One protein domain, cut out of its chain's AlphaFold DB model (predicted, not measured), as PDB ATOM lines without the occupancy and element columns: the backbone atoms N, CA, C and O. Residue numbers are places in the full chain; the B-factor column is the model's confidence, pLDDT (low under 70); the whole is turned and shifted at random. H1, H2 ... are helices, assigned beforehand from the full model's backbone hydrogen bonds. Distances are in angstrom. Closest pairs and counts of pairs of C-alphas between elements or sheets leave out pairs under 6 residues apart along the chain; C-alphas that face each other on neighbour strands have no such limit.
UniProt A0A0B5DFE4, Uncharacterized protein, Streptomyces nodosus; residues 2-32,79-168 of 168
ATOM      1  N   ASP A   2      52.217  -9.012   7.090       51.62
ATOM      2  CA  ASP A   2      53.290  -8.790   8.050       51.62
ATOM      3  C   ASP A   2      52.877  -7.775   9.136       51.62
ATOM      4  O   ASP A   2      52.342  -6.693   8.849       51.62
ATOM      5  N   ARG A   3      53.066  -8.148  10.409       55.03
ATOM      6  CA  ARG A   3      52.582  -7.396  11.585       55.03
ATOM      7  C   ARG A   3      53.174  -5.982  11.618       55.03
ATOM      8  O   ARG A   3      52.546  -5.054  12.130       55.03
ATOM      9  N   TYR A   4      54.343  -5.822  11.002       49.88
ATOM     10  CA  TYR A   4      55.112  -4.587  10.941       49.88
ATOM     11  C   TYR A   4      54.547  -3.543   9.967       49.88
ATOM     12  O   TYR A   4      54.617  -2.346  10.258       49.88
ATOM     13  N   LEU A   5      53.898  -3.951   8.870       54.59
ATOM     14  CA  LEU A   5      53.294  -3.002   7.921       54.59
ATOM     15  C   LEU A   5      52.040  -2.342   8.504       54.59
ATOM     16  O   LEU A   5      51.824  -1.142   8.351       54.59
ATOM     17  N   SER A   6      51.265  -3.111   9.271       56.69
ATOM     18  CA  SER A   6      49.975  -2.687   9.830       56.69
ATOM     19  C   SER A   6      50.070  -1.452  10.737       56.69
ATOM     20  O   SER A   6      49.138  -0.654  10.774       56.69
ATOM     21  N   ARG A   7      51.180  -1.282  11.474       52.66
ATOM     22  CA  ARG A   7      51.355  -0.175  12.435       52.66
ATOM     23  C   ARG A   7      51.824   1.119  11.763       52.66
ATOM     24  O   ARG A   7      51.405   2.197  12.163       52.66
ATOM     25  N   ARG A   8      52.667   1.019  10.728       53.34
ATOM     26  CA  ARG A   8      53.253   2.183  10.037       53.34
ATOM     27  C   ARG A   8      52.324   2.806   8.992       53.34
ATOM     28  O   ARG A   8      52.485   3.978   8.667       53.34
ATOM     29  N   THR A   9      51.340   2.064   8.483       54.00
ATOM     30  CA  THR A   9      50.426   2.552   7.433       54.00
ATOM     31  C   THR A   9      49.030   2.920   7.932       54.00
ATOM     32  O   THR A   9      48.203   3.324   7.122       54.00
ATOM     33  N   ALA A  10      48.751   2.806   9.236       53.56
ATOM     34  CA  ALA A  10      47.423   3.064   9.813       53.56
ATOM     35  C   ALA A  10      46.883   4.480   9.509       53.56
ATOM     36  O   ALA A  10      45.685   4.657   9.345       53.56
ATOM     37  N   HIS A  11      47.771   5.467   9.329       54.44
ATOM     38  CA  HIS A  11      47.420   6.863   9.017       54.44
ATOM     39  C   HIS A  11      47.583   7.216   7.526       54.44
ATOM     40  O   HIS A  11      47.426   8.365   7.126       54.44
ATOM     41  N   ARG A  12      47.948   6.238   6.686       64.38
ATOM     42  CA  ARG A  12      48.130   6.392   5.234       64.38
ATOM     43  C   ARG A  12      47.335   5.304   4.523       64.38
ATOM     44  O   ARG A  12      47.914   4.422   3.887       64.38
ATOM     45  N   SER A  13      46.014   5.373   4.671       64.88
ATOM     46  CA  SER A  13      45.048   4.382   4.180       64.88
ATOM     47  C   SER A  13      45.283   3.990   2.715       64.88
ATOM     48  O   SER A  13      45.379   2.805   2.405       64.88
ATOM     49  N   GLY A  14      45.549   4.970   1.841       71.69
ATOM     50  CA  GLY A  14      45.920   4.719   0.446       71.69
ATOM     51  C   GLY A  14      47.144   3.807   0.302       71.69
ATOM     52  O   GLY A  14      47.063   2.782  -0.363       71.69
ATOM     53  N   ARG A  15      48.262   4.104   0.985       83.25
ATOM     54  CA  ARG A  15      49.497   3.287   0.914       83.25
ATOM     55  C   ARG A  15      49.285   1.869   1.427       83.25
ATOM     56  O   ARG A  15      49.876   0.933   0.895       83.25
ATOM     57  N   ARG A  16      48.441   1.698   2.446       87.12
ATOM     58  CA  ARG A  16      48.133   0.375   2.990       87.12
ATOM     59  C   ARG A  16      47.454  -0.523   1.964       87.12
ATOM     60  O   ARG A  16      47.837  -1.685   1.863       87.12
ATOM     61  N   ALA A  17      46.512   0.014   1.190       92.00
ATOM     62  CA  ALA A  17      45.865  -0.721   0.109       92.00
ATOM     63  C   ALA A  17      46.884  -1.233  -0.918       92.00
ATOM     64  O   ALA A  17      46.894  -2.431  -1.203       92.00
ATOM     65  N   TYR A  18      47.810  -0.377  -1.372       92.75
ATOM     66  CA  TYR A  18      48.885  -0.786  -2.285       92.75
ATOM     67  C   TYR A  18      49.743  -1.914  -1.705       92.75
ATOM     68  O   TYR A  18      49.957  -2.918  -2.376       92.75
ATOM     69  N   TYR A  19      50.189  -1.804  -0.448       93.50
ATOM     70  CA  TYR A  19      50.999  -2.861   0.169       93.50
ATOM     71  C   TYR A  19      50.224  -4.162   0.387       93.50
ATOM     72  O   TYR A  19      50.795  -5.239   0.217       93.50
ATOM     73  N   THR A  20      48.937  -4.095   0.749       93.44
ATOM     74  CA  THR A  20      48.092  -5.294   0.836       93.44
ATOM     75  C   THR A  20      48.032  -5.992  -0.511       93.44
ATOM     76  O   THR A  20      48.316  -7.182  -0.568       93.44
ATOM     77  N   ILE A  21      47.723  -5.264  -1.583       95.50
ATOM     78  CA  ILE A  21      47.612  -5.835  -2.928       95.50
ATOM     79  C   ILE A  21      48.952  -6.386  -3.405       95.50
ATOM     80  O   ILE A  21      49.002  -7.538  -3.814       95.50
ATOM     81  N   ALA A  22      50.045  -5.634  -3.259       94.12
ATOM     82  CA  ALA A  22      51.382  -6.112  -3.606       94.12
ATOM     83  C   ALA A  22      51.737  -7.414  -2.864       94.12
ATOM     84  O   ALA A  22      52.261  -8.344  -3.468       94.12
ATOM     85  N   SER A  23      51.380  -7.522  -1.578       92.88
ATOM     86  CA  SER A  23      51.583  -8.758  -0.809       92.88
ATOM     87  C   SER A  23      50.724  -9.915  -1.332       92.88
ATOM     88  O   SER A  23      51.188 -11.049  -1.359       92.88
ATOM     89  N   LEU A  24      49.469  -9.656  -1.721       93.44
ATOM     90  CA  LEU A  24      48.567 -10.677  -2.270       93.44
ATOM     91  C   LEU A  24      49.055 -11.184  -3.633       93.44
ATOM     92  O   LEU A  24      49.109 -12.393  -3.833       93.44
ATOM     93  N   ILE A  25      49.468 -10.271  -4.512       92.06
ATOM     94  CA  ILE A  25      50.067 -10.570  -5.820       92.06
ATOM     95  C   ILE A  25      51.344 -11.395  -5.635       92.06
ATOM     96  O   ILE A  25      51.522 -12.412  -6.295       92.06
ATOM     97  N   ALA A  26      52.213 -11.013  -4.693       90.19
ATOM     98  CA  ALA A  26      53.425 -11.775  -4.400       90.19
ATOM     99  C   ALA A  26      53.120 -13.202  -3.905       90.19
ATOM    100  O   ALA A  26      53.821 -14.141  -4.273       90.19
ATOM    101  N   MET A  27      52.063 -13.388  -3.105       85.94
ATOM    102  CA  MET A  27      51.657 -14.713  -2.606       85.94
ATOM    103  C   MET A  27      51.033 -15.617  -3.671       85.94
ATOM    104  O   MET A  27      51.069 -16.835  -3.531       85.94
ATOM    105  N   ALA A  28      50.426 -15.042  -4.700       83.56
ATOM    106  CA  ALA A  28      49.780 -15.778  -5.780       83.56
ATOM    107  C   ALA A  28      50.763 -16.347  -6.822       83.56
ATOM    108  O   ALA A  28      50.365 -17.156  -7.662       83.56
ATOM    109  N   GLY A  29      52.034 -15.943  -6.753       73.25
ATOM    110  CA  GLY A  29      53.106 -16.422  -7.618       73.25
ATOM    111  C   GLY A  29      53.136 -15.766  -9.011       73.25
ATOM    112  O   GLY A  29      52.145 -15.192  -9.467       73.25
ATOM    113  N   PRO A  30      54.282 -15.844  -9.714       64.38
ATOM    114  CA  PRO A  30      54.518 -15.128 -10.973       64.38
ATOM    115  C   PRO A  30      53.606 -15.575 -12.124       64.38
ATOM    116  O   PRO A  30      53.292 -14.766 -12.999       64.38
ATOM    117  N   GLN A  31      53.141 -16.829 -12.106       61.00
ATOM    118  CA  GLN A  31      52.340 -17.401 -13.193       61.00
ATOM    119  C   GLN A  31      50.914 -16.843 -13.267       61.00
ATOM    120  O   GLN A  31      50.305 -16.832 -14.329       61.00
ATOM    121  N   SER A  32      50.389 -16.334 -12.155       57.88
ATOM    122  CA  SER A  32      49.001 -15.882 -12.075       57.88
ATOM    123  C   SER A  32      48.799 -14.458 -12.620       57.88
ATOM    124  O   SER A  32      47.661 -14.057 -12.871       57.88
ATOM    125  N   ASN A  79      34.374  -7.502  -9.405       96.50
ATOM    126  CA  ASN A  79      34.886  -7.144  -8.082       96.50
ATOM    127  C   ASN A  79      34.976  -8.380  -7.165       96.50
ATOM    128  O   ASN A  79      34.600  -9.486  -7.556       96.50
ATOM    129  N   LEU A  80      35.420  -8.187  -5.916       96.88
ATOM    130  CA  LEU A  80      35.584  -9.278  -4.946       96.88
ATOM    131  C   LEU A  80      34.315 -10.124  -4.753       96.88
ATOM    132  O   LEU A  80      34.409 -11.340  -4.610       96.88
ATOM    133  N   GLY A  81      33.137  -9.496  -4.751       97.00
ATOM    134  CA  GLY A  81      31.859 -10.192  -4.627       97.00
ATOM    135  C   GLY A  81      31.595 -11.140  -5.791       97.00
ATOM    136  O   GLY A  81      31.315 -12.316  -5.570       97.00
ATOM    137  N   ALA A  82      31.783 -10.668  -7.026       96.88
ATOM    138  CA  ALA A  82      31.661 -11.506  -8.221       96.88
ATOM    139  C   ALA A  82      32.698 -12.648  -8.238       96.88
ATOM    140  O   ALA A  82      32.386 -13.780  -8.615       96.88
ATOM    141  N   THR A  83      33.928 -12.388  -7.781       97.12
ATOM    142  CA  THR A  83      34.968 -13.422  -7.649       97.12
ATOM    143  C   THR A  83      34.578 -14.497  -6.628       97.12
ATOM    144  O   THR A  83      34.756 -15.685  -6.883       97.12
ATOM    145  N   LEU A  84      34.000 -14.107  -5.487       96.94
ATOM    146  CA  LEU A  84      33.509 -15.049  -4.476       96.94
ATOM    147  C   LEU A  84      32.315 -15.869  -4.980       96.94
ATOM    148  O   LEU A  84      32.272 -17.074  -4.746       96.94
ATOM    149  N   ALA A  85      31.385 -15.256  -5.717       96.25
ATOM    150  CA  ALA A  85      30.294 -15.982  -6.368       96.25
ATOM    151  C   ALA A  85      30.835 -17.001  -7.386       96.25
ATOM    152  O   ALA A  85      30.399 -18.149  -7.419       96.25
ATOM    153  N   THR A  86      31.867 -16.629  -8.148       95.69
ATOM    154  CA  THR A  86      32.563 -17.554  -9.057       95.69
ATOM    155  C   THR A  86      33.159 -18.750  -8.310       95.69
ATOM    156  O   THR A  86      33.118 -19.864  -8.825       95.69
ATOM    157  N   ALA A  87      33.670 -18.563  -7.091       95.75
ATOM    158  CA  ALA A  87      34.196 -19.657  -6.272       95.75
ATOM    159  C   ALA A  87      33.111 -20.583  -5.714       95.75
ATOM    160  O   ALA A  87      33.319 -21.794  -5.644       95.75
ATOM    161  N   VAL A  88      31.938 -20.043  -5.377       96.31
ATOM    162  CA  VAL A  88      30.756 -20.859  -5.054       96.31
ATOM    163  C   VAL A  88      30.389 -21.745  -6.247       96.31
ATOM    164  O   VAL A  88      30.202 -22.946  -6.080       96.31
ATOM    165  N   HIS A  89      30.388 -21.180  -7.457       92.19
ATOM    166  CA  HIS A  89      30.029 -21.896  -8.684       92.19
ATOM    167  C   HIS A  89      31.053 -22.926  -9.150       92.19
ATOM    168  O   HIS A  89      30.697 -24.054  -9.473       92.19
ATOM    169  N   ARG A  90      32.322 -22.525  -9.257       93.44
ATOM    170  CA  ARG A  90      33.365 -23.311  -9.934       93.44
ATOM    171  C   ARG A  90      34.195 -24.160  -8.983       93.44
ATOM    172  O   ARG A  90      34.685 -25.204  -9.388       93.44
ATOM    173  N   ALA A  91      34.356 -23.710  -7.739       92.62
ATOM    174  CA  ALA A  91      35.215 -24.347  -6.742       92.62
ATOM    175  C   ALA A  91      34.427 -24.964  -5.570       92.62
ATOM    176  O   ALA A  91      35.024 -25.403  -4.588       92.62
ATOM    177  N   GLY A  92      33.089 -24.982  -5.637       91.81
ATOM    178  CA  GLY A  92      32.235 -25.630  -4.638       91.81
ATOM    179  C   GLY A  92      32.287 -24.985  -3.250       91.81
ATOM    180  O   GLY A  92      32.123 -25.667  -2.236       91.81
ATOM    181  N   HIS A  93      32.556 -23.677  -3.156       94.38
ATOM    182  CA  HIS A  93      32.491 -22.991  -1.861       94.38
ATOM    183  C   HIS A  93      31.047 -22.975  -1.356       94.38
ATOM    184  O   HIS A  93      30.142 -22.604  -2.092       94.38
ATOM    185  N   GLY A  94      30.834 -23.318  -0.081       93.56
ATOM    186  CA  GLY A  94      29.499 -23.273   0.525       93.56
ATOM    187  C   GLY A  94      28.887 -21.861   0.438       93.56
ATOM    188  O   GLY A  94      29.509 -20.929   0.965       93.56
ATOM    189  N   PRO A  95      27.720 -21.680  -0.208       92.56
ATOM    190  CA  PRO A  95      27.170 -20.362  -0.522       92.56
ATOM    191  C   PRO A  95      26.898 -19.519   0.727       92.56
ATOM    192  O   PRO A  95      27.372 -18.387   0.810       92.56
ATOM    193  N   GLU A  96      26.260 -20.091   1.748       93.81
ATOM    194  CA  GLU A  96      25.888 -19.399   2.991       93.81
ATOM    195  C   GLU A  96      27.132 -18.964   3.777       93.81
ATOM    196  O   GLU A  96      27.190 -17.885   4.378       93.81
ATOM    197  N   ARG A  97      28.176 -19.803   3.756       94.88
ATOM    198  CA  ARG A  97      29.453 -19.513   4.416       94.88
ATOM    199  C   ARG A  97      30.193 -18.383   3.714       94.88
ATOM    200  O   ARG A  97      30.779 -17.530   4.383       94.88
ATOM    201  N   THR A  98      30.180 -18.380   2.385       96.50
ATOM    202  CA  THR A  98      30.806 -17.335   1.570       96.50
ATOM    203  C   THR A  98      30.064 -16.011   1.709       96.50
ATOM    204  O   THR A  98      30.704 -14.979   1.914       96.50
ATOM    205  N   GLU A  99      28.733 -16.037   1.706       95.62
ATOM    206  CA  GLU A  99      27.889 -14.872   1.961       95.62
ATOM    207  C   GLU A  99      28.149 -14.285   3.355       95.62
ATOM    208  O   GLU A  99      28.404 -13.087   3.493       95.62
ATOM    209  N   SER A 100      28.177 -15.131   4.390       96.56
ATOM    210  CA  SER A 100      28.480 -14.710   5.764       96.56
ATOM    211  C   SER A 100      29.868 -14.072   5.873       96.56
ATOM    212  O   SER A 100      30.041 -13.029   6.510       96.56
ATOM    213  N   LEU A 101      30.872 -14.666   5.217       96.56
ATOM    214  CA  LEU A 101      32.219 -14.105   5.141       96.56
ATOM    215  C   LEU A 101      32.209 -12.736   4.454       96.56
ATOM    216  O   LEU A 101      32.799 -11.791   4.983       96.56
ATOM    217  N   LEU A 102      31.523 -12.608   3.317       96.94
ATOM    218  CA  LEU A 102      31.408 -11.347   2.594       96.94
ATOM    219  C   LEU A 102      30.729 -10.281   3.459       96.94
ATOM    220  O   LEU A 102      31.253  -9.174   3.595       96.94
ATOM    221  N   HIS A 103      29.627 -10.627   4.125       96.06
ATOM    222  CA  HIS A 103      28.935  -9.738   5.050       96.06
ATOM    223  C   HIS A 103      29.885  -9.207   6.133       96.06
ATOM    224  O   HIS A 103      29.991  -7.993   6.331       96.06
ATOM    225  N   ILE A 104      30.664 -10.090   6.767       97.12
ATOM    226  CA  ILE A 104      31.678  -9.702   7.755       97.12
ATOM    227  C   ILE A 104      32.715  -8.759   7.133       97.12
ATOM    228  O   ILE A 104      32.996  -7.707   7.709       97.12
ATOM    229  N   LEU A 105      33.268  -9.084   5.958       96.38
ATOM    230  CA  LEU A 105      34.265  -8.236   5.294       96.38
ATOM    231  C   LEU A 105      33.722  -6.835   4.988       96.38
ATOM    232  O   LEU A 105      34.462  -5.863   5.109       96.38
ATOM    233  N   THR A 106      32.437  -6.682   4.666       95.94
ATOM    234  CA  THR A 106      31.840  -5.348   4.471       95.94
ATOM    235  C   THR A 106      31.675  -4.566   5.785       95.94
ATOM    236  O   THR A 106      31.847  -3.346   5.805       95.94
ATOM    237  N   ARG A 107      31.461  -5.257   6.916       94.69
ATOM    238  CA  ARG A 107      31.165  -4.662   8.235       94.69
ATOM    239  C   ARG A 107      32.331  -4.505   9.201       94.69
ATOM    240  O   ARG A 107      32.171  -3.853  10.232       94.69
ATOM    241  N   ILE A 108      33.520  -4.997   8.879       94.19
ATOM    242  CA  ILE A 108      34.725  -4.748   9.691       94.19
ATOM    243  C   ILE A 108      35.433  -3.448   9.299       94.19
ATOM    244  O   ILE A 108      35.324  -2.993   8.153       94.19
ATOM    245  N   SER A 109      36.155  -2.844  10.247       90.44
ATOM    246  CA  SER A 109      36.956  -1.640   9.992       90.44
ATOM    247  C   SER A 109      37.989  -1.878   8.888       90.44
ATOM    248  O   SER A 109      38.340  -3.018   8.586       90.44
ATOM    249  N   ASP A 110      38.479  -0.806   8.270       90.06
ATOM    250  CA  ASP A 110      39.529  -0.887   7.248       90.06
ATOM    251  C   ASP A 110      40.780  -1.613   7.761       90.06
ATOM    252  O   ASP A 110      41.271  -2.569   7.157       90.06
ATOM    253  N   ASP A 111      41.183  -1.283   8.989       89.25
ATOM    254  CA  ASP A 111      42.271  -1.952   9.689       89.25
ATOM    255  C   ASP A 111      42.114  -3.466   9.775       89.25
ATOM    256  O   ASP A 111      43.087  -4.203   9.579       89.25
ATOM    257  N   GLN A 112      40.907  -3.923  10.096       91.19
ATOM    258  CA  GLN A 112      40.605  -5.341  10.221       91.19
ATOM    259  C   GLN A 112      40.428  -6.001   8.859       91.19
ATOM    260  O   GLN A 112      40.824  -7.155   8.698       91.19
ATOM    261  N   LEU A 113      39.908  -5.278   7.866       93.62
ATOM    262  CA  LEU A 113      39.805  -5.775   6.503       93.62
ATOM    263  C   LEU A 113      41.178  -6.158   5.967       93.62
ATOM    264  O   LEU A 113      41.362  -7.306   5.584       93.62
ATOM    265  N   HIS A 114      42.160  -5.258   6.013       92.50
ATOM    266  CA  HIS A 114      43.505  -5.560   5.514       92.50
ATOM    267  C   HIS A 114      44.138  -6.778   6.207       92.50
ATOM    268  O   HIS A 114      44.903  -7.514   5.588       92.50
ATOM    269  N   ARG A 115      43.803  -7.029   7.480       91.50
ATOM    270  CA  ARG A 115      44.288  -8.206   8.221       91.50
ATOM    271  C   ARG A 115      43.562  -9.495   7.844       91.50
ATOM    272  O   ARG A 115      44.193 -10.547   7.842       91.50
ATOM    273  N   ARG A 116      42.257  -9.425   7.565       94.31
ATOM    274  CA  ARG A 116      41.405 -10.594   7.297       94.31
ATOM    275  C   ARG A 116      41.313 -10.967   5.823       94.31
ATOM    276  O   ARG A 116      41.108 -12.137   5.539       94.31
ATOM    277  N   LEU A 117      41.495 -10.015   4.913       94.88
ATOM    278  CA  LEU A 117      41.415 -10.210   3.463       94.88
ATOM    279  C   LEU A 117      42.388 -11.268   2.903       94.88
ATOM    280  O   LEU A 117      41.984 -11.989   1.995       94.88
ATOM    281  N   PRO A 118      43.625 -11.435   3.419       94.56
ATOM    282  CA  PRO A 118      44.547 -12.431   2.881       94.56
ATOM    283  C   PRO A 118      44.025 -13.863   2.905       94.56
ATOM    284  O   PRO A 118      44.177 -14.563   1.919       94.56
ATOM    285  N   ALA A 119      43.371 -14.297   3.984       94.75
ATOM    286  CA  ALA A 119      42.905 -15.679   4.104       94.75
ATOM    287  C   ALA A 119      41.905 -16.103   2.999       94.75
ATOM    288  O   ALA A 119      42.168 -17.106   2.333       94.75
ATOM    289  N   PRO A 120      40.792 -15.380   2.748       95.69
ATOM    290  CA  PRO A 120      39.884 -15.720   1.659       95.69
ATOM    291  C   PRO A 120      40.532 -15.557   0.282       95.69
ATOM    292  O   PRO A 120      40.291 -16.393  -0.579       95.69
ATOM    293  N   VAL A 121      41.391 -14.552   0.069       96.19
ATOM    294  CA  VAL A 121      42.082 -14.386  -1.221       96.19
ATOM    295  C   VAL A 121      43.051 -15.537  -1.486       96.19
ATOM    296  O   VAL A 121      43.024 -16.110  -2.565       96.19
ATOM    297  N   THR A 122      43.855 -15.956  -0.507       94.06
ATOM    298  CA  THR A 122      44.733 -17.128  -0.653       94.06
ATOM    299  C   THR A 122      43.937 -18.401  -0.929       94.06
ATOM    300  O   THR A 122      44.399 -19.245  -1.690       94.06
ATOM    301  N   ARG A 123      42.736 -18.546  -0.354       95.19
ATOM    302  CA  ARG A 123      41.847 -19.663  -0.691       95.19
ATOM    303  C   ARG A 123      41.398 -19.602  -2.154       95.19
ATOM    304  O   ARG A 123      41.578 -20.587  -2.849       95.19
ATOM    305  N   LEU A 124      40.912 -18.448  -2.625       95.44
ATOM    306  CA  LEU A 124      40.544 -18.248  -4.034       95.44
ATOM    307  C   LEU A 124      41.697 -18.609  -4.981       95.44
ATOM    308  O   LEU A 124      41.497 -19.336  -5.948       95.44
ATOM    309  N   LEU A 125      42.911 -18.164  -4.653       94.00
ATOM    310  CA  LEU A 125      44.108 -18.438  -5.446       94.00
ATOM    311  C   LEU A 125      44.465 -19.929  -5.487       94.00
ATOM    312  O   LEU A 125      44.844 -20.427  -6.541       94.00
ATOM    313  N   ARG A 126      44.314 -20.658  -4.371       92.38
ATOM    314  CA  ARG A 126      44.504 -22.122  -4.339       92.38
ATOM    315  C   ARG A 126      43.522 -22.854  -5.246       92.38
ATOM    316  O   ARG A 126      43.882 -23.880  -5.808       92.38
ATOM    317  N   ASP A 127      42.327 -22.300  -5.409       93.69
ATOM    318  CA  ASP A 127      41.292 -22.835  -6.291       93.69
ATOM    319  C   ASP A 127      41.437 -22.329  -7.745       93.69
ATOM    320  O   ASP A 127      40.534 -22.508  -8.560       93.69
ATOM    321  N   GLY A 128      42.553 -21.665  -8.082       92.31
ATOM    322  CA  GLY A 128      42.827 -21.132  -9.421       92.31
ATOM    323  C   GLY A 128      42.006 -19.893  -9.792       92.31
ATOM    324  O   GLY A 128      41.991 -19.478 -10.950       92.31
ATOM    325  N   ILE A 129      41.316 -19.276  -8.830       94.12
ATOM    326  CA  ILE A 129      40.465 -18.107  -9.049       94.12
ATOM    327  C   ILE A 129      41.239 -16.851  -8.652       94.12
ATOM    328  O   ILE A 129      41.430 -16.553  -7.473       94.12
ATOM    329  N   THR A 130      41.660 -16.081  -9.653       94.00
ATOM    330  CA  THR A 130      42.390 -14.829  -9.437       94.00
ATOM    331  C   THR A 130      41.424 -13.639  -9.389       94.00
ATOM    332  O   THR A 130      40.691 -13.420 -10.356       94.00
ATOM    333  N   PRO A 131      41.401 -12.849  -8.297       94.88
ATOM    334  CA  PRO A 131      40.653 -11.595  -8.258       94.88
ATOM    335  C   PRO A 131      41.222 -10.566  -9.238       94.88
ATOM    336  O   PRO A 131      42.430 -10.514  -9.467       94.88
ATOM    337  N   ASP A 132      40.376  -9.667  -9.736       95.19
ATOM    338  CA  ASP A 132      40.856  -8.493 -10.464       95.19
ATOM    339  C   ASP A 132      41.561  -7.527  -9.495       95.19
ATOM    340  O   ASP A 132      40.925  -6.793  -8.729       95.19
ATOM    341  N   TRP A 133      42.896  -7.532  -9.516       95.12
ATOM    342  CA  TRP A 133      43.715  -6.730  -8.605       95.12
ATOM    343  C   TRP A 133      43.504  -5.230  -8.750       95.12
ATOM    344  O   TRP A 133      43.580  -4.515  -7.751       95.12
ATOM    345  N   GLY A 134      43.237  -4.745  -9.965       94.50
ATOM    346  CA  GLY A 134      43.013  -3.323 -10.215       94.50
ATOM    347  C   GLY A 134      41.716  -2.851  -9.569       94.50
ATOM    348  O   GLY A 134      41.694  -1.824  -8.885       94.50
ATOM    349  N   VAL A 135      40.652  -3.644  -9.715       95.62
ATOM    350  CA  VAL A 135      39.355  -3.367  -9.083       95.62
ATOM    351  C   VAL A 135      39.453  -3.496  -7.565       95.62
ATOM    352  O   VAL A 135      39.007  -2.600  -6.850       95.62
ATOM    353  N   LEU A 136      40.093  -4.556  -7.061       96.31
ATOM    354  CA  LEU A 136      40.259  -4.760  -5.622       96.31
ATOM    355  C   LEU A 136      41.086  -3.637  -4.981       96.31
ATOM    356  O   LEU A 136      40.717  -3.133  -3.922       96.31
ATOM    357  N   LEU A 137      42.174  -3.202  -5.623       95.69
ATOM    358  CA  LEU A 137      42.973  -2.066  -5.167       95.69
ATOM    359  C   LEU A 137      42.141  -0.784  -5.123       95.69
ATOM    360  O   LEU A 137      42.159  -0.083  -4.110       95.69
ATOM    361  N   HIS A 138      41.406  -0.491  -6.197       94.62
ATOM    362  CA  HIS A 138      40.537   0.679  -6.263       94.62
ATOM    363  C   HIS A 138      39.517   0.680  -5.118       94.62
ATOM    364  O   HIS A 138      39.391   1.674  -4.402       94.62
ATOM    365  N   ASP A 139      38.843  -0.450  -4.893       95.06
ATOM    366  CA  ASP A 139      37.853  -0.593  -3.828       95.06
ATOM    367  C   ASP A 139      38.483  -0.394  -2.439       95.06
ATOM    368  O   ASP A 139      37.925   0.330  -1.612       95.06
ATOM    369  N   LEU A 140      39.671  -0.957  -2.185       94.75
ATOM    370  CA  LEU A 140      40.400  -0.770  -0.924       94.75
ATOM    371  C   LEU A 140      40.835   0.683  -0.695       94.75
ATOM    372  O   LEU A 140      40.736   1.175   0.425       94.75
ATOM    373  N   VAL A 141      41.278   1.392  -1.736       93.88
ATOM    374  CA  VAL A 141      41.648   2.817  -1.638       93.88
ATOM    375  C   VAL A 141      40.430   3.692  -1.317       93.88
ATOM    376  O   VAL A 141      40.550   4.664  -0.572       93.88
ATOM    377  N   GLN A 142      39.255   3.355  -1.857       92.19
ATOM    378  CA  GLN A 142      38.016   4.116  -1.653       92.19
ATOM    379  C   GLN A 142      37.332   3.823  -0.313       92.19
ATOM    380  O   GLN A 142      36.618   4.673   0.227       92.19
ATOM    381  N   ARG A 143      37.534   2.626   0.240       91.19
ATOM    382  CA  ARG A 143      36.810   2.126   1.415       91.19
ATOM    383  C   ARG A 143      36.880   3.005   2.675       91.19
ATOM    384  O   ARG A 143      35.848   3.095   3.337       91.19
ATOM    385  N   PRO A 144      37.989   3.694   3.008       90.62
ATOM    386  CA  PRO A 144      38.031   4.639   4.129       90.62
ATOM    387  C   PRO A 144      37.033   5.798   4.003       90.62
ATOM    388  O   PRO A 144      36.566   6.309   5.013       90.62
ATOM    389  N   TYR A 145      36.694   6.197   2.773       90.69
ATOM    390  CA  TYR A 145      35.823   7.341   2.486       90.69
ATOM    391  C   TYR A 145      34.396   6.923   2.124       90.69
ATOM    392  O   TYR A 145      33.447   7.670   2.340       90.69
ATOM    393  N   ARG A 146      34.235   5.740   1.519       92.88
ATOM    394  CA  ARG A 146      32.973   5.267   0.924       92.88
ATOM    395  C   ARG A 146      32.671   3.826   1.311       92.88
ATOM    396  O   ARG A 146      32.327   2.997   0.468       92.88
ATOM    397  N   ARG A 147      32.823   3.526   2.598       92.44
ATOM    398  CA  ARG A 147      32.738   2.170   3.142       92.44
ATOM    399  C   ARG A 147      31.459   1.437   2.746       92.44
ATOM    400  O   ARG A 147      31.542   0.335   2.207       92.44
ATOM    401  N   ASP A 148      30.306   2.060   2.973       94.31
ATOM    402  CA  ASP A 148      29.009   1.429   2.716       94.31
ATOM    403  C   ASP A 148      28.768   1.227   1.223       94.31
ATOM    404  O   ASP A 148      28.261   0.188   0.815       94.31
ATOM    405  N   ARG A 149      29.226   2.166   0.385       95.12
ATOM    406  CA  ARG A 149      29.108   2.063  -1.074       95.12
ATOM    407  C   ARG A 149      29.953   0.922  -1.641       95.12
ATOM    408  O   ARG A 149      29.467   0.181  -2.489       95.12
ATOM    409  N   VAL A 150      31.195   0.763  -1.174       95.88
ATOM    410  CA  VAL A 150      32.056  -0.370  -1.570       95.88
ATOM    411  C   VAL A 150      31.456  -1.687  -1.078       95.88
ATOM    412  O   VAL A 150      31.373  -2.649  -1.836       95.88
ATOM    413  N   GLY A 151      30.985  -1.721   0.174       95.75
ATOM    414  CA  GLY A 151      30.352  -2.905   0.749       95.75
ATOM    415  C   GLY A 151      29.090  -3.333  -0.002       95.75
ATOM    416  O   GLY A 151      28.940  -4.513  -0.309       95.75
ATOM    417  N   LEU A 152      28.218  -2.382  -0.341       96.06
ATOM    418  CA  LEU A 152      27.022  -2.629  -1.143       96.06
ATOM    419  C   LEU A 152      27.395  -3.155  -2.531       96.06
ATOM    420  O   LEU A 152      26.932  -4.222  -2.907       96.06
ATOM    421  N   ARG A 153      28.333  -2.502  -3.232       95.31
ATOM    422  CA  ARG A 153      28.797  -2.932  -4.563       95.31
ATOM    423  C   ARG A 153      29.336  -4.369  -4.569       95.31
ATOM    424  O   ARG A 153      29.108  -5.104  -5.527       95.31
ATOM    425  N   TRP A 154      30.070  -4.775  -3.532       97.25
ATOM    426  CA  TRP A 154      30.532  -6.161  -3.411       97.25
ATOM    427  C   TRP A 154      29.375  -7.131  -3.169       97.25
ATOM    428  O   TRP A 154      29.340  -8.191  -3.781       97.25
ATOM    429  N   ARG A 155      28.426  -6.784  -2.295       96.69
ATOM    430  CA  ARG A 155      27.257  -7.633  -2.024       96.69
ATOM    431  C   ARG A 155      26.369  -7.777  -3.255       96.69
ATOM    432  O   ARG A 155      26.043  -8.902  -3.610       96.69
ATOM    433  N   ASP A 156      26.056  -6.681  -3.934       95.56
ATOM    434  CA  ASP A 156      25.233  -6.688  -5.144       95.56
ATOM    435  C   ASP A 156      25.869  -7.562  -6.225       95.56
ATOM    436  O   ASP A 156      25.214  -8.439  -6.773       95.56
ATOM    437  N   ALA A 157      27.172  -7.402  -6.472       95.62
ATOM    438  CA  ALA A 157      27.883  -8.229  -7.442       95.62
ATOM    439  C   ALA A 157      27.930  -9.714  -7.049       95.62
ATOM    440  O   ALA A 157      27.902 -10.569  -7.929       95.62
ATOM    441  N   PHE A 158      27.994 -10.031  -5.750       96.00
ATOM    442  CA  PHE A 158      27.884 -11.412  -5.282       96.00
ATOM    443  C   PHE A 158      26.500 -11.989  -5.582       96.00
ATOM    444  O   PHE A 158      26.432 -13.048  -6.187       96.00
ATOM    445  N   TYR A 159      25.411 -11.298  -5.231       93.62
ATOM    446  CA  TYR A 159      24.057 -11.820  -5.461       93.62
ATOM    447  C   TYR A 159      23.653 -11.835  -6.938       93.62
ATOM    448  O   TYR A 159      22.978 -12.766  -7.357       93.62
ATOM    449  N   LEU A 160      24.088 -10.856  -7.739       92.00
ATOM    450  CA  LEU A 160      23.843 -10.843  -9.187       92.00
ATOM    451  C   LEU A 160      24.585 -11.972  -9.912       92.00
ATOM    452  O   LEU A 160      24.139 -12.420 -10.964       92.00
ATOM    453  N   ALA A 161      25.727 -12.408  -9.373       89.00
ATOM    454  CA  ALA A 161      26.512 -13.494  -9.941       89.00
ATOM    455  C   ALA A 161      26.208 -14.859  -9.306       89.00
ATOM    456  O   ALA A 161      26.523 -15.872  -9.923       89.00
ATOM    457  N   ALA A 162      25.656 -14.921  -8.091       75.75
ATOM    458  CA  ALA A 162      25.327 -16.162  -7.394       75.75
ATOM    459  C   ALA A 162      24.109 -16.853  -8.041       75.75
ATOM    460  O   ALA A 162      23.225 -16.175  -8.561       75.75
ATOM    461  N   PRO A 163      24.038 -18.198  -8.024       59.66
ATOM    462  CA  PRO A 163      22.841 -18.892  -8.471       59.66
ATOM    463  C   PRO A 163      21.720 -18.629  -7.468       59.66
ATOM    464  O   PRO A 163      21.964 -18.533  -6.263       59.66
ATOM    465  N   GLU A 164      20.489 -18.547  -7.960       59.78
ATOM    466  CA  GLU A 164      19.314 -18.427  -7.105       59.78
ATOM    467  C   GLU A 164      19.313 -19.579  -6.078       59.78
ATOM    468  O   GLU A 164      19.545 -20.735  -6.460       59.78
ATOM    469  N   PRO A 165      19.134 -19.300  -4.770       55.91
ATOM    470  CA  PRO A 165      19.158 -20.349  -3.764       55.91
ATOM    471  C   PRO A 165      18.044 -21.338  -4.091       55.91
ATOM    472  O   PRO A 165      16.876 -20.961  -4.211       55.91
ATOM    473  N   ARG A 166      18.419 -22.609  -4.270       52.00
ATOM    474  CA  ARG A 166      17.475 -23.697  -4.527       52.00
ATOM    475  C   ARG A 166      16.525 -23.743  -3.325       52.00
ATOM    476  O   ARG A 166      16.922 -24.195  -2.258       52.00
ATOM    477  N   ARG A 167      15.312 -23.195  -3.476       47.31
ATOM    478  CA  ARG A 167      14.267 -23.255  -2.446       47.31
ATOM    479  C   ARG A 167      13.962 -24.732  -2.201       47.31
ATOM    480  O   ARG A 167      13.453 -25.395  -3.101       47.31
ATOM    481  N   THR A 168      14.362 -25.238  -1.040       43.56
ATOM    482  CA  THR A 168      13.947 -26.539  -0.501       43.56
ATOM    483  C   THR A 168      12.599 -26.416   0.173       43.56
ATOM    484  O   THR A 168      12.439 -25.417   0.914       43.56
TER     485      THR A 168
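Overview. This is residues 2 to 32 and 79 to 168 of the 168 residues of an uncharacterized protein of Streptomyces nodosus (UniProt A0A0B5DFE4). Two groups of helices sit side by side: H2 with H6 and H7 packed on it, and an up-and-down bundle of H3, H4 and H8, each running against the one before. The short H5 lies between H4 and H1, which is at one far end; residues 163 to 168 trail off at the other. The printed part has 121 residues with eight named helices, H1 to H8 in chain order, and no named strand: all helix. It is compact, with a radius of gyration of the C-alphas of 14.3 A and spans of 50 by 34 by 22 A.

Arrangement. H1, residues 3 to 8, is close to but not clearly touching H2, residues 13 to 28; their closest C-alphas, of Ser 6 and Arg 16, are 7.7 A apart. H2 touches H7, residues 133 to 142, opposite ways at a shallow tilt of 23 degrees; the C-alphas of Gly 14 and Val 141 are closest, 5.1 A. With residues 24 to 28 alone H2 touches H6, residues 118 to 126, closest at the C-alphas of Ala 28 and Leu 125, 6.3 A. With residues 16 to 20 alone it only just touches H5, residues 110 to 116, with 3 pairs of C-alphas within 8 A, the closest Thr 20 and His 114, 6.6 A. H3, residues 80 to 90, and H4, residues 95 to 107, form a helical hairpin. H8, residues 147 to 161, touches H3, closest at the C-alphas of Gly 81 and Phe 158, 4.2 A. Every O i to N i+4 pair is within hydrogen-bond range in H2, H3, H4, H6, H7 and H8; H5 has 2 of 3, and H1 0 of 2, with 1 of 3 O i to N i+3 pairs.

Along the chain. H1 begins at C-alpha 3 (52.582, -7.396, 11.585). H2 is 23.0 A long, H4 18.4 A and H8 21.3 A, ending at C-alpha 161 (26.512, -13.494, -9.941).

Size, cuts and confidence. Residues 33 to 78 are not printed; C-alphas 32 and 79 are 17.1 A apart across the cut. No link printed whole is long. Residues 2 to 13, 30 to 32 and 163 to 168 have pLDDT under 70.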